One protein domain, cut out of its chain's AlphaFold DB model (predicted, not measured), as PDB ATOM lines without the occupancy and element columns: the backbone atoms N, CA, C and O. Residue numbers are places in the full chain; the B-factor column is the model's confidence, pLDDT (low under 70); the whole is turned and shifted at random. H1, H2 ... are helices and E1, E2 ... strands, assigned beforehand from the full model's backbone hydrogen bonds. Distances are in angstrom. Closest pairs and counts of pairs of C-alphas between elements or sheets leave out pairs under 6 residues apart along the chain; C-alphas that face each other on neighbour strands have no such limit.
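Overview. This is residues 3 to 89 of the 89 residues of an uncharacterized protein of Paenibacillus polymyxa (UniProt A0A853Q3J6). What is the main picture? One twisted sheet of five strands has the long helix H2 over one face, running along E1, while the small helix H1 packs on H2 off the sheet. What is it built of? The printed part has 87 residues, with two named helices and five named strands in the order E1 E2 H1 H2 E3 E4 E5; its class is mixed, helices and strands. The sheet, E2 E1 E3 E4 E5, is antiparallel throughout. The whole is compact, with a radius of gyration of the C-alphas of 12.8 A and spans of 36 by 29 by 25 A.

Along the chain. Where do the first strands lie? E1, residues 3 to 10, runs 22.3 A from C-alpha 3 at (90.350, 148.491, 78.457); E2 is residues 19 to 21, 6.4 A. Which residues are helix? H1 is residues 26 to 30, 6.2 A, and H2 residues 35 to 50, 22.2 A. What follows? E3, residues 55 to 64, spans 26.0 A, E4, residues 76 to 81, 13.4 A, and E5, residues 86 to 88, 6.7 A, ending at C-alpha 88 (99.779, 146.753, 66.327).

Arrangement. How do the strands pair? N 6 and O 21 of the hairpin E1 and E2 are 3.1 A apart, and N 5 and O 61 of E1 and E3 2.9 A, within hydrogen-bond range. E3 E4 E5 form a meander, each strand the antiparallel neighbour of the one before, with N 60 and O 80 2.8 A apart and N 79 and O 87 2.9 A. Where are the helices? H2 is on the sheet at a height of 9.8 A, over E1, along the strands at 18 degrees to E1 on the local plane; the closest C-alphas of H2 and E1, those of Leu 45 and Leu 6, are 6.5 A apart. H1 is not on the sheet and touches H2 at its residues 37 to 41 alone, the closest C-alphas being Phe 28 and Gly 37, 4.7 A; in both helices every O i to N i+4 pair is within hydrogen-bond range.

Size, cuts and confidence. How large is it? The two C-alphas farthest apart, those of Gln 14 and Arg 30, are 37.6 A apart, and the printed part has no cut. Which link is long? E3 to E4, with 11 residues between them. Where is confidence low? The model's pLDDT is under 70 at residues 12 to 30, 32, 67 to 73 and 88 to 89.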
ATOM      1  N   THR A   3      90.161 149.452  77.369       77.88
ATOM      2  CA  THR A   3      90.350 148.491  78.457       77.88
ATOM      3  C   THR A   3      91.681 147.791  78.270       77.88
ATOM      4  O   THR A   3      92.015 147.430  77.148       77.88
ATOM      5  N   ILE A   4      92.427 147.613  79.356       80.62
ATOM      6  CA  ILE A   4      93.632 146.785  79.389       80.62
ATOM      7  C   ILE A   4      93.213 145.453  79.994       80.62
ATOM      8  O   ILE A   4      92.589 145.456  81.052       80.62
ATOM      9  N   LEU A   5      93.521 144.346  79.334       82.25
ATOM     10  CA  LEU A   5      93.385 143.007  79.892       82.25
ATOM     11  C   LEU A   5      94.760 142.357  79.940       82.25
ATOM     12  O   LEU A   5      95.595 142.603  79.072       82.25
ATOM     13  N   LEU A   6      94.982 141.525  80.945       83.44
ATOM     14  CA  LEU A   6      96.088 140.581  80.952       83.44
ATOM     15  C   LEU A   6      95.562 139.245  80.438       83.44
ATOM     16  O   LEU A   6      94.637 138.699  81.034       83.44
ATOM     17  N   GLU A   7      96.144 138.754  79.352       82.50
ATOM     18  CA  GLU A   7      95.941 137.396  78.861       82.50
ATOM     19  C   GLU A   7      97.106 136.529  79.328       82.50
ATOM     20  O   GLU A   7      98.269 136.892  79.142       82.50
ATOM     21  N   VAL A   8      96.788 135.389  79.937       82.69
ATOM     22  CA  VAL A   8      97.765 134.498  80.564       82.69
ATOM     23  C   VAL A   8      97.733 133.129  79.898       82.69
ATOM     24  O   VAL A   8      96.661 132.587  79.633       82.69
ATOM     25  N   LYS A   9      98.914 132.552  79.660       79.31
ATOM     26  CA  LYS A   9      99.094 131.167  79.227       79.31
ATOM     27  C   LYS A   9      99.556 130.325  80.412       79.31
ATOM     28  O   LYS A   9     100.504 130.696  81.105       79.31
ATOM     29  N   ARG A  10      98.897 129.190  80.644       79.81
ATOM     30  CA  ARG A  10      99.239 128.259  81.730       79.81
ATOM     31  C   ARG A  10     100.298 127.246  81.278       79.81
ATOM     32  O   ARG A  10     100.401 126.958  80.088       79.81
ATOM     33  N   ASN A  11     101.064 126.707  82.227       71.00
ATOM     34  CA  ASN A  11     102.077 125.665  81.993       71.00
ATOM     35  C   ASN A  11     101.467 124.314  81.582       71.00
ATOM     36  O   ASN A  11     102.114 123.533  80.891       71.00
ATOM     37  N   ASP A  12     100.241 124.034  82.023       69.62
ATOM     38  CA  ASP A  12      99.583 122.729  81.932       69.62
ATOM     39  C   ASP A  12      98.552 122.621  80.799       69.62
ATOM     40  O   ASP A  12      98.087 121.524  80.492       69.62
ATOM     41  N   ASP A  13      98.198 123.735  80.155       55.72
ATOM     42  CA  ASP A  13      97.021 123.780  79.294       55.72
ATOM     43  C   ASP A  13      97.383 123.788  77.796       55.72
ATOM     44  O   ASP A  13      97.834 124.787  77.229       55.72
ATOM     45  N   GLN A  14      97.150 122.650  77.124       51.41
ATOM     46  CA  GLN A  14      97.092 122.574  75.655       51.41
ATOM     47  C   GLN A  14      95.848 123.287  75.097       51.41
ATOM     48  O   GLN A  14      95.788 123.584  73.900       51.41
ATOM     49  N   ARG A  15      94.848 123.586  75.939       46.97
ATOM     50  CA  ARG A  15      93.706 124.422  75.573       46.97
ATOM     51  C   ARG A  15      94.030 125.849  75.992       46.97
ATOM     52  O   ARG A  15      94.424 126.128  77.113       46.97
ATOM     53  N   LYS A  16      93.930 126.773  75.040       47.44
ATOM     54  CA  LYS A  16      94.212 128.203  75.218       47.44
ATOM     55  C   LYS A  16      93.161 128.836  76.136       47.44
ATOM     56  O   LYS A  16      92.276 129.545  75.662       47.44
ATOM     57  N   THR A  17      93.209 128.552  77.429       49.12
ATOM     58  CA  THR A  17      92.314 129.175  78.399       49.12
ATOM     59  C   THR A  17      92.903 130.537  78.739       49.12
ATOM     60  O   THR A  17      93.652 130.694  79.696       49.12
ATOM     61  N   ASN A  18      92.626 131.515  77.870       53.72
ATOM     62  CA  ASN A  18      92.982 132.909  78.099       53.72
ATOM     63  C   ASN A  18      92.154 133.405  79.290       53.72
ATOM     64  O   ASN A  18      91.000 133.807  79.132       53.72
ATOM     65  N   GLU A  19      92.711 133.346  80.495       57.44
ATOM     66  CA  GLU A  19      92.125 134.049  81.631       57.44
ATOM     67  C   GLU A  19      92.382 135.544  81.443       57.44
ATOM     68  O   GLU A  19      93.528 135.978  81.325       57.44
ATOM     69  N   PHE A  20      91.302 136.324  81.374       58.81
ATOM     70  CA  PHE A  20      91.356 137.771  81.216       58.81
ATOM     71  C   PHE A  20      91.248 138.444  82.577       58.81
ATOM     72  O   PHE A  20      90.172 138.476  83.179       58.81
ATOM     73  N   TYR A  21      92.333 139.055  83.039       62.00
ATOM     74  CA  TYR A  21      92.290 139.872  84.246       62.00
ATOM     75  C   TYR A  21      92.054 141.332  83.860       62.00
ATOM     76  O   TYR A  21      92.884 141.966  83.204       62.00
ATOM     77  N   THR A  22      90.908 141.884  84.260       60.75
ATOM     78  CA  THR A  22      90.682 143.332  84.219       60.75
ATOM     79  C   THR A  22      91.378 143.981  85.416       60.75
ATOM     80  O   THR A  22      91.090 143.583  86.549       60.75
ATOM     81  N   PRO A  23      92.212 145.017  85.233       55.53
ATOM     82  CA  PRO A  23      92.760 145.767  86.347       55.53
ATOM     83  C   PRO A  23      91.613 146.516  87.027       55.53
ATOM     84  O   PRO A  23      91.093 147.510  86.521       55.53
ATOM     85  N   ALA A  24      91.196 146.038  88.197       53.16
ATOM     86  CA  ALA A  24      90.176 146.689  89.010       53.16
ATOM     87  C   ALA A  24      90.774 147.770  89.931       53.16
ATOM     88  O   ALA A  24      90.231 148.018  91.007       53.16
ATOM     89  N   THR A  25      91.871 148.429  89.539       58.84
ATOM     90  CA  THR A  25      92.530 149.408  90.416       58.84
ATOM     91  C   THR A  25      91.678 150.683  90.518       58.84
ATOM     92  O   THR A  25      91.203 151.195  89.495       58.84
ATOM     93  N   PRO A  26      91.459 151.238  91.728       59.75
ATOM     94  CA  PRO A  26      90.722 152.492  91.897       59.75
ATOM     95  C   PRO A  26      91.302 153.640  91.061       59.75
ATOM     96  O   PRO A  26      90.563 154.493  90.572       59.75
ATOM     97  N   GLU A  27      92.619 153.642  90.844       56.50
ATOM     98  CA  GLU A  27      93.290 154.687  90.075       56.50
ATOM     99  C   GLU A  27      93.120 154.530  88.561       56.50
ATOM    100  O   GLU A  27      92.909 155.538  87.892       56.50
ATOM    101  N   PHE A  28      93.105 153.311  88.008       61.75
ATOM    102  CA  PHE A  28      92.755 153.112  86.596       61.75
ATOM    103  C   PHE A  28      91.281 153.446  86.340       61.75
ATOM    104  O   PHE A  28      90.955 154.055  85.326       61.75
ATOM    105  N   LYS A  29      90.386 153.144  87.290       66.06
ATOM    106  CA  LYS A  29      88.977 153.572  87.216       66.06
ATOM    107  C   LYS A  29      88.837 155.099  87.219       66.06
ATOM    108  O   LYS A  29      87.987 155.627  86.504       66.06
ATOM    109  N   ARG A  30      89.676 155.805  87.988       68.06
ATOM    110  CA  ARG A  30      89.646 157.272  88.128       68.06
ATOM    111  C   ARG A  30      90.374 158.003  86.993       68.06
ATOM    112  O   ARG A  30      89.908 159.048  86.551       68.06
ATOM    113  N   PHE A  31      91.479 157.450  86.494       72.38
ATOM    114  CA  PHE A  31      92.357 158.075  85.497       72.38
ATOM    115  C   PHE A  31      92.834 157.086  84.413       72.38
ATOM    116  O   PHE A  31      94.039 156.915  84.219       72.38
ATOM    117  N   PRO A  32      91.925 156.477  83.631       68.75
ATOM    118  CA  PRO A  32      92.267 155.398  82.696       68.75
ATOM    119  C   PRO A  32      93.144 155.838  81.516       68.75
ATOM    120  O   PRO A  32      93.630 154.998  80.773       68.75
ATOM    121  N   ARG A  33      93.312 157.147  81.293       72.94
ATOM    122  CA  ARG A  33      94.026 157.717  80.135       72.94
ATOM    123  C   ARG A  33      95.361 158.366  80.492       72.94
ATOM    124  O   ARG A  33      96.011 158.917  79.613       72.94
ATOM    125  N   THR A  34      95.753 158.362  81.766       80.31
ATOM    126  CA  THR A  34      97.036 158.942  82.178       80.31
ATOM    127  C   THR A  34      98.118 157.871  82.140       80.31
ATOM    128  O   THR A  34      97.856 156.714  82.466       80.31
ATOM    129  N   LYS A  35      99.356 158.262  81.807       81.12
ATOM    130  CA  LYS A  35     100.527 157.373  81.894       81.12
ATOM    131  C   LYS A  35     100.608 156.698  83.267       81.12
ATOM    132  O   LYS A  35     100.824 155.498  83.355       81.12
ATOM    133  N   LYS A  36     100.336 157.456  84.335       81.12
ATOM    134  CA  LYS A  36     100.290 156.949  85.711       81.12
ATOM    135  C   LYS A  36      99.231 155.856  85.903       81.12
ATOM    136  O   LYS A  36      99.550 154.805  86.443       81.12
ATOM    137  N   GLY A  37      97.993 156.092  85.460       78.56
ATOM    138  CA  GLY A  37      96.901 155.124  85.596       78.56
ATOM    139  C   GLY A  37      97.147 153.842  84.799       78.56
ATOM    140  O   GLY A  37      96.865 152.757  85.298       78.56
ATOM    141  N   ILE A  38      97.719 153.964  83.597       80.19
ATOM    142  CA  ILE A  38      98.121 152.826  82.758       80.19
ATOM    143  C   ILE A  38      99.234 152.026  83.442       80.19
ATOM    144  O   ILE A  38      99.085 150.819  83.614       80.19
ATOM    145  N   ASN A  39     100.301 152.690  83.894       83.19
ATOM    146  CA  ASN A  39     101.417 152.026  84.568       83.19
ATOM    147  C   ASN A  39     100.949 151.285  85.829       83.19
ATOM    148  O   ASN A  39     101.237 150.103  85.973       83.19
ATOM    149  N   ARG A  40     100.137 151.926  86.684       82.56
ATOM    150  CA  ARG A  40      99.565 151.277  87.878       82.56
ATOM    151  C   ARG A  40      98.679 150.079  87.534       82.56
ATOM    152  O   ARG A  40      98.676 149.091  88.258       82.56
ATOM    153  N   ALA A  41      97.906 150.157  86.450       82.50
ATOM    154  CA  ALA A  41      97.106 149.027  85.985       82.50
ATOM    155  C   ALA A  41      97.991 147.847  85.560       82.50
ATOM    156  O   ALA A  41      97.707 146.715  85.940       82.50
ATOM    157  N   MET A  42      99.065 148.111  84.811       83.81
ATOM    158  CA  MET A  42     100.016 147.082  84.386       83.81
ATOM    159  C   MET A  42     100.777 146.479  85.572       83.81
ATOM    160  O   MET A  42     100.861 145.263  85.664       83.81
ATOM    161  N   GLU A  43     101.261 147.295  86.513       85.81
ATOM    162  CA  GLU A  43     101.955 146.833  87.727       85.81
ATOM    163  C   GLU A  43     101.101 145.865  88.559       85.81
ATOM    164  O   GLU A  43     101.583 144.823  88.997       85.81
ATOM    165  N   GLU A  44      99.819 146.172  88.761       82.81
ATOM    166  CA  GLU A  44      98.907 145.307  89.522       82.81
ATOM    167  C   GLU A  44      98.611 143.988  88.796       82.81
ATOM    168  O   GLU A  44      98.549 142.928  89.420       82.81
ATOM    169  N   LEU A  45      98.497 144.027  87.468       83.62
ATOM    170  CA  LEU A  45      98.370 142.820  86.650       83.62
ATOM    171  C   LEU A  45      99.662 141.979  86.668       83.62
ATOM    172  O   LEU A  45      99.586 140.757  86.748       83.62
ATOM    173  N   LEU A  46     100.844 142.604  86.674       84.69
ATOM    174  CA  LEU A  46     102.126 141.895  86.809       84.69
ATOM    175  C   LEU A  46     102.254 141.186  88.157       84.69
ATOM    176  O   LEU A  46     102.732 140.056  88.212       84.69
ATOM    177  N   LYS A  47     101.794 141.809  89.250       84.06
ATOM    178  CA  LYS A  47     101.771 141.160  90.572       84.06
ATOM    179  C   LYS A  47     100.944 139.873  90.560       84.06
ATOM    180  O   LYS A  47     101.337 138.899  91.197       84.06
ATOM    181  N   LEU A  48      99.817 139.857  89.841       78.62
ATOM    182  CA  LEU A  48      99.004 138.650  89.676       78.62
ATOM    183  C   LEU A  48      99.790 137.534  88.984       78.62
ATOM    184  O   LEU A  48      99.743 136.407  89.461       78.62
ATOM    185  N   VAL A  49     100.537 137.845  87.922       82.44
ATOM    186  CA  VAL A  49     101.370 136.861  87.212       82.44
ATOM    187  C   VAL A  49     102.497 136.333  88.095       82.44
ATOM    188  O   VAL A  49     102.633 135.126  88.268       82.44
ATOM    189  N   ASN A  50     103.275 137.231  88.698       82.12
ATOM    190  CA  ASN A  50     104.475 136.864  89.453       82.12
ATOM    191  C   ASN A  50     104.168 136.001  90.689       82.12
ATOM    192  O   ASN A  50     105.020 135.244  91.142       82.12
ATOM    193  N   ASN A  51     102.945 136.081  91.219       82.19
ATOM    194  CA  ASN A  51     102.503 135.288  92.366       82.19
ATOM    195  C   ASN A  51     101.959 133.897  91.987       82.19
ATOM    196  O   ASN A  51     101.467 133.173  92.858       82.19
ATOM    197  N   LYS A  52     101.974 133.521  90.704       80.88
ATOM    198  CA  LYS A  52     101.341 132.299  90.197       80.88
ATOM    199  C   LYS A  52     102.343 131.472  89.390       80.88
ATOM    200  O   LYS A  52     102.561 131.710  88.211       80.88
ATOM    201  N   SER A  53     102.893 130.427  90.010       80.88
ATOM    202  CA  SER A  53     103.873 129.516  89.385       80.88
ATOM    203  C   SER A  53     103.343 128.726  88.182       80.88
ATOM    204  O   SER A  53     104.124 128.146  87.435       80.88
ATOM    205  N   TRP A  54     102.024 128.682  87.982       82.25
ATOM    206  CA  TRP A  54     101.401 128.032  86.829       82.25
ATOM    207  C   TRP A  54     101.408 128.897  85.564       82.25
ATOM    208  O   TRP A  54     101.012 128.402  84.511       82.25
ATOM    209  N   VAL A  55     101.821 130.166  85.644       82.62
ATOM    210  CA  VAL A  55     101.900 131.052  84.479       82.62
ATOM    211  C   VAL A  55     103.162 130.750  83.676       82.62
ATOM    212  O   VAL A  55     104.270 130.888  84.184       82.62
ATOM    213  N   ALA A  56     102.976 130.359  82.418       83.38
ATOM    214  CA  ALA A  56     104.051 130.116  81.458       83.38
ATOM    215  C   ALA A  56     104.476 131.401  80.739       83.38
ATOM    216  O   ALA A  56     105.656 131.638  80.504       83.38
ATOM    217  N   ASP A  57     103.486 132.198  80.338       85.75
ATOM    218  CA  ASP A  57     103.653 133.396  79.520       85.75
ATOM    219  C   ASP A  57     102.437 134.319  79.702       85.75
ATOM    220  O   ASP A  57     101.366 133.877  80.136       85.75
ATOM    221  N   TYR A  58     102.582 135.600  79.377       86.50
ATOM    222  CA  TYR A  58     101.503 136.577  79.466       86.50
ATOM    223  C   TYR A  58     101.665 137.717  78.460       86.50
ATOM    224  O   TYR A  58     102.754 138.037  77.984       86.50
ATOM    225  N   ARG A  59     100.551 138.382  78.160       87.75
ATOM    226  CA  ARG A  59     100.533 139.587  77.331       87.75
ATOM    227  C   ARG A  59      99.460 140.559  77.788       87.75
ATOM    228  O   ARG A  59      98.374 140.161  78.206       87.75
ATOM    229  N   PHE A  60      99.749 141.844  77.668       87.81
ATOM    230  CA  PHE A  60      98.763 142.900  77.848       87.81
ATOM    231  C   PHE A  60      98.062 143.163  76.531       87.81
ATOM    232  O   PHE A  60      98.710 143.446  75.526       87.81
ATOM    233  N   VAL A  61      96.736 143.123  76.542       85.75
ATOM    234  CA  VAL A  61      95.923 143.397  75.362       85.75
ATOM    235  C   VAL A  61      95.035 144.595  75.624       85.75
ATOM    236  O   VAL A  61      94.276 144.650  76.594       85.75
ATOM    237  N   PHE A  62      95.141 145.581  74.743       85.44
ATOM    238  CA  PHE A  62      94.418 146.832  74.847       85.44
ATOM    239  C   PHE A  62      93.258 146.813  73.871       85.44
ATOM    240  O   PHE A  62      93.452 146.650  72.675       85.44
ATOM    241  N   TYR A  63      92.045 147.020  74.364       81.69
ATOM    242  CA  TYR A  63      90.827 146.967  73.566       81.69
ATOM    243  C   TYR A  63      90.173 148.336  73.445       81.69
ATOM    244  O   TYR A  63      90.139 149.117  74.402       81.69
ATOM    245  N   ARG A  64      89.555 148.610  72.292       79.81
ATOM    246  CA  ARG A  64      88.683 149.779  72.136       79.81
ATOM    247  C   ARG A  64      87.370 149.536  72.882       79.81
ATOM    248  O   ARG A  64      86.663 148.573  72.616       79.81
ATOM    249  N   GLY A  65      87.002 150.446  73.779       75.44
ATOM    250  CA  GLY A  65      85.764 150.369  74.556       75.44
ATOM    251  C   GLY A  65      85.942 149.785  75.958       75.44
ATOM    252  O   GLY A  65      87.055 149.657  76.468       75.44
ATOM    253  N   LYS A  66      84.810 149.488  76.604       71.31
ATOM    254  CA  LYS A  66      84.755 148.775  77.887       71.31
ATOM    255  C   LYS A  66      84.707 147.275  77.612       71.31
ATOM    256  O   LYS A  66      83.909 146.864  76.770       71.31
ATOM    257  N   TYR A  67      85.503 146.490  78.333       68.56
ATOM    258  CA  TYR A  67      85.378 145.036  78.299       68.56
ATOM    259  C   TYR A  67      83.982 144.601  78.754       68.56
ATOM    260  O   TYR A  67      83.440 145.118  79.733       68.56
ATOM    261  N   HIS A  68      83.393 143.672  78.007       65.88
ATOM    262  CA  HIS A  68      82.170 142.973  78.371       65.88
ATOM    263  C   HIS A  68      82.442 141.492  78.166       65.88
ATOM    264  O   HIS A  68      82.690 141.084  77.036       65.88
ATOM    265  N   HIS A  69      82.371 140.699  79.234       59.28
ATOM    266  CA  HIS A  69      82.663 139.264  79.171       59.28
ATOM    267  C   HIS A  69      81.802 138.535  78.119       59.28
ATOM    268  O   HIS A  69      82.265 137.595  77.480       59.28
ATOM    269  N   SER A  70      80.575 139.003  77.875       56.00
ATOM    270  CA  SER A  70      79.663 138.451  76.865       56.00
ATOM    271  C   SER A  70      79.933 138.912  75.425       56.00
ATOM    272  O   SER A  70      79.310 138.399  74.499       56.00
ATOM    273  N   LYS A  71      80.834 139.879  75.198       55.88
ATOM    274  CA  LYS A  71      81.175 140.377  73.858       55.88
ATOM    275  C   LYS A  71      82.459 139.718  73.362       55.88
ATOM    276  O   LYS A  71      83.548 140.251  73.540       55.88
ATOM    277  N   SER A  72      82.301 138.601  72.658       55.28
ATOM    278  CA  SER A  72      83.383 137.847  72.009       55.28
ATOM    279  C   SER A  72      84.111 138.596  70.878       55.28
ATOM    280  O   SER A  72      85.180 138.168  70.459       55.28
ATOM    281  N   ASN A  73      83.575 139.724  70.396       62.16
ATOM    282  CA  ASN A  73      84.061 140.415  69.190       62.16
ATOM    283  C   ASN A  73      84.817 141.725  69.469       62.16
ATOM    284  O   ASN A  73      84.830 142.634  68.633       62.16
ATOM    285  N   MET A  74      85.422 141.880  70.648       70.75
ATOM    286  CA  MET A  74      86.260 143.053  70.892       70.75
ATOM    287  C   MET A  74      87.552 142.954  70.080       70.75
ATOM    288  O   MET A  74      88.320 142.012  70.237       70.75
ATOM    289  N   LYS A  75      87.797 143.941  69.210       75.19
ATOM    290  CA  LYS A  75      89.043 144.014  68.442       75.19
ATOM    291  C   LYS A  75      90.160 144.621  69.303       75.19
ATOM    292  O   LYS A  75      89.953 145.718  69.846       75.19
ATOM    293  N   PRO A  76      91.307 143.938  69.449       79.69
ATOM    294  CA  PRO A  76      92.473 144.516  70.100       79.69
ATOM    295  C   PRO A  76      93.007 145.691  69.270       79.69
ATOM    296  O   PRO A  76      92.949 145.681  68.046       79.69
ATOM    297  N   LEU A  77      93.476 146.730  69.956       85.06
ATOM    298  CA  LEU A  77      94.146 147.902  69.393       85.06
ATOM    299  C   LEU A  77      95.653 147.680  69.323       85.06
ATOM    300  O   LEU A  77      96.287 148.017  68.333       85.06
ATOM    301  N   PHE A  78      96.221 147.150  70.403       86.31
ATOM    302  CA  PHE A  78      97.630 146.802  70.481       86.31
ATOM    303  C   PHE A  78      97.866 145.756  71.568       86.31
ATOM    304  O   PHE A  78      97.069 145.616  72.506       86.31
ATOM    305  N   VAL A  79      98.970 145.029  71.427       87.06
ATOM    306  CA  VAL A  79      99.407 143.971  72.338       87.06
ATOM    307  C   VAL A  79     100.832 144.259  72.791       87.06
ATOM    308  O   VAL A  79     101.661 144.649  71.972       87.06
ATOM    309  N   ILE A  80     101.107 144.061  74.079       88.25
ATOM    310  CA  ILE A  80     102.457 144.098  74.654       88.25
ATOM    311  C   ILE A  80     102.764 142.715  75.230       88.25
ATOM    312  O   ILE A  80     102.054 142.263  76.132       88.25
ATOM    313  N   GLY A  81     103.787 142.041  74.706       86.62
ATOM    314  CA  GLY A  81     104.264 140.754  75.225       86.62
ATOM    315  C   GLY A  81     105.027 140.889  76.547       86.62
ATOM    316  O   GLY A  81     105.440 141.986  76.927       86.62
ATOM    317  N   ALA A  82     105.258 139.771  77.242       84.50
ATOM    318  CA  ALA A  82     106.055 139.732  78.475       84.50
ATOM    319  C   ALA A  82     107.495 140.257  78.292       84.50
ATOM    320  O   ALA A  82     108.072 140.837  79.209       84.50
ATOM    321  N   ASN A  83     108.060 140.089  77.095       85.38
ATOM    322  CA  ASN A  83     109.375 140.600  76.687       85.38
ATOM    323  C   ASN A  83     109.373 142.095  76.309       85.38
ATOM    324  O   ASN A  83     110.422 142.639  75.971       85.38
ATOM    325  N   GLY A  84     108.214 142.757  76.345       78.12
ATOM    326  CA  GLY A  84     108.063 144.140  75.911       78.12
ATOM    327  C   GLY A  84     107.943 144.318  74.397       78.12
ATOM    328  O   GLY A  84     108.012 145.448  73.934       78.12
ATOM    329  N   GLU A  85     107.752 143.258  73.606       83.62
ATOM    330  CA  GLU A  85     107.454 143.398  72.176       83.62
ATOM    331  C   GLU A  85     106.046 143.965  71.965       83.62
ATOM    332  O   GLU A  85     105.082 143.556  72.620       83.62
ATOM    333  N   HIS A  86     105.924 144.909  71.029       80.69
ATOM    334  CA  HIS A  86     104.673 145.596  70.724       80.69
ATOM    335  C   HIS A  86     104.148 145.177  69.351       80.69
ATOM    336  O   HIS A  86     104.827 145.354  68.341       80.69
ATOM    337  N   PHE A  87     102.901 144.711  69.305       75.31
ATOM    338  CA  PHE A  87     102.208 144.380  68.061       75.31
ATOM    339  C   PHE A  87     101.001 145.302  67.892       75.31
ATOM    340  O   PHE A  87     100.111 145.342  68.749       75.31
ATOM    341  N   SER A  88     100.981 146.052  66.792       67.56
ATOM    342  CA  SER A  88      99.779 146.753  66.327       67.56
ATOM    343  C   SER A  88      99.019 145.813  65.393       67.56
ATOM    344  O   SER A  88      99.649 145.175  64.550       67.56
ATOM    345  N   ILE A  89      97.705 145.683  65.592       60.59
ATOM    346  CA  ILE A  89      96.832 144.747  64.858       60.59
ATOM    347  C   ILE A  89      95.980 145.510  63.849       60.59
ATOM    348  O   ILE A  89      95.467 146.592  64.221       60.59
TER     349      ILE A  89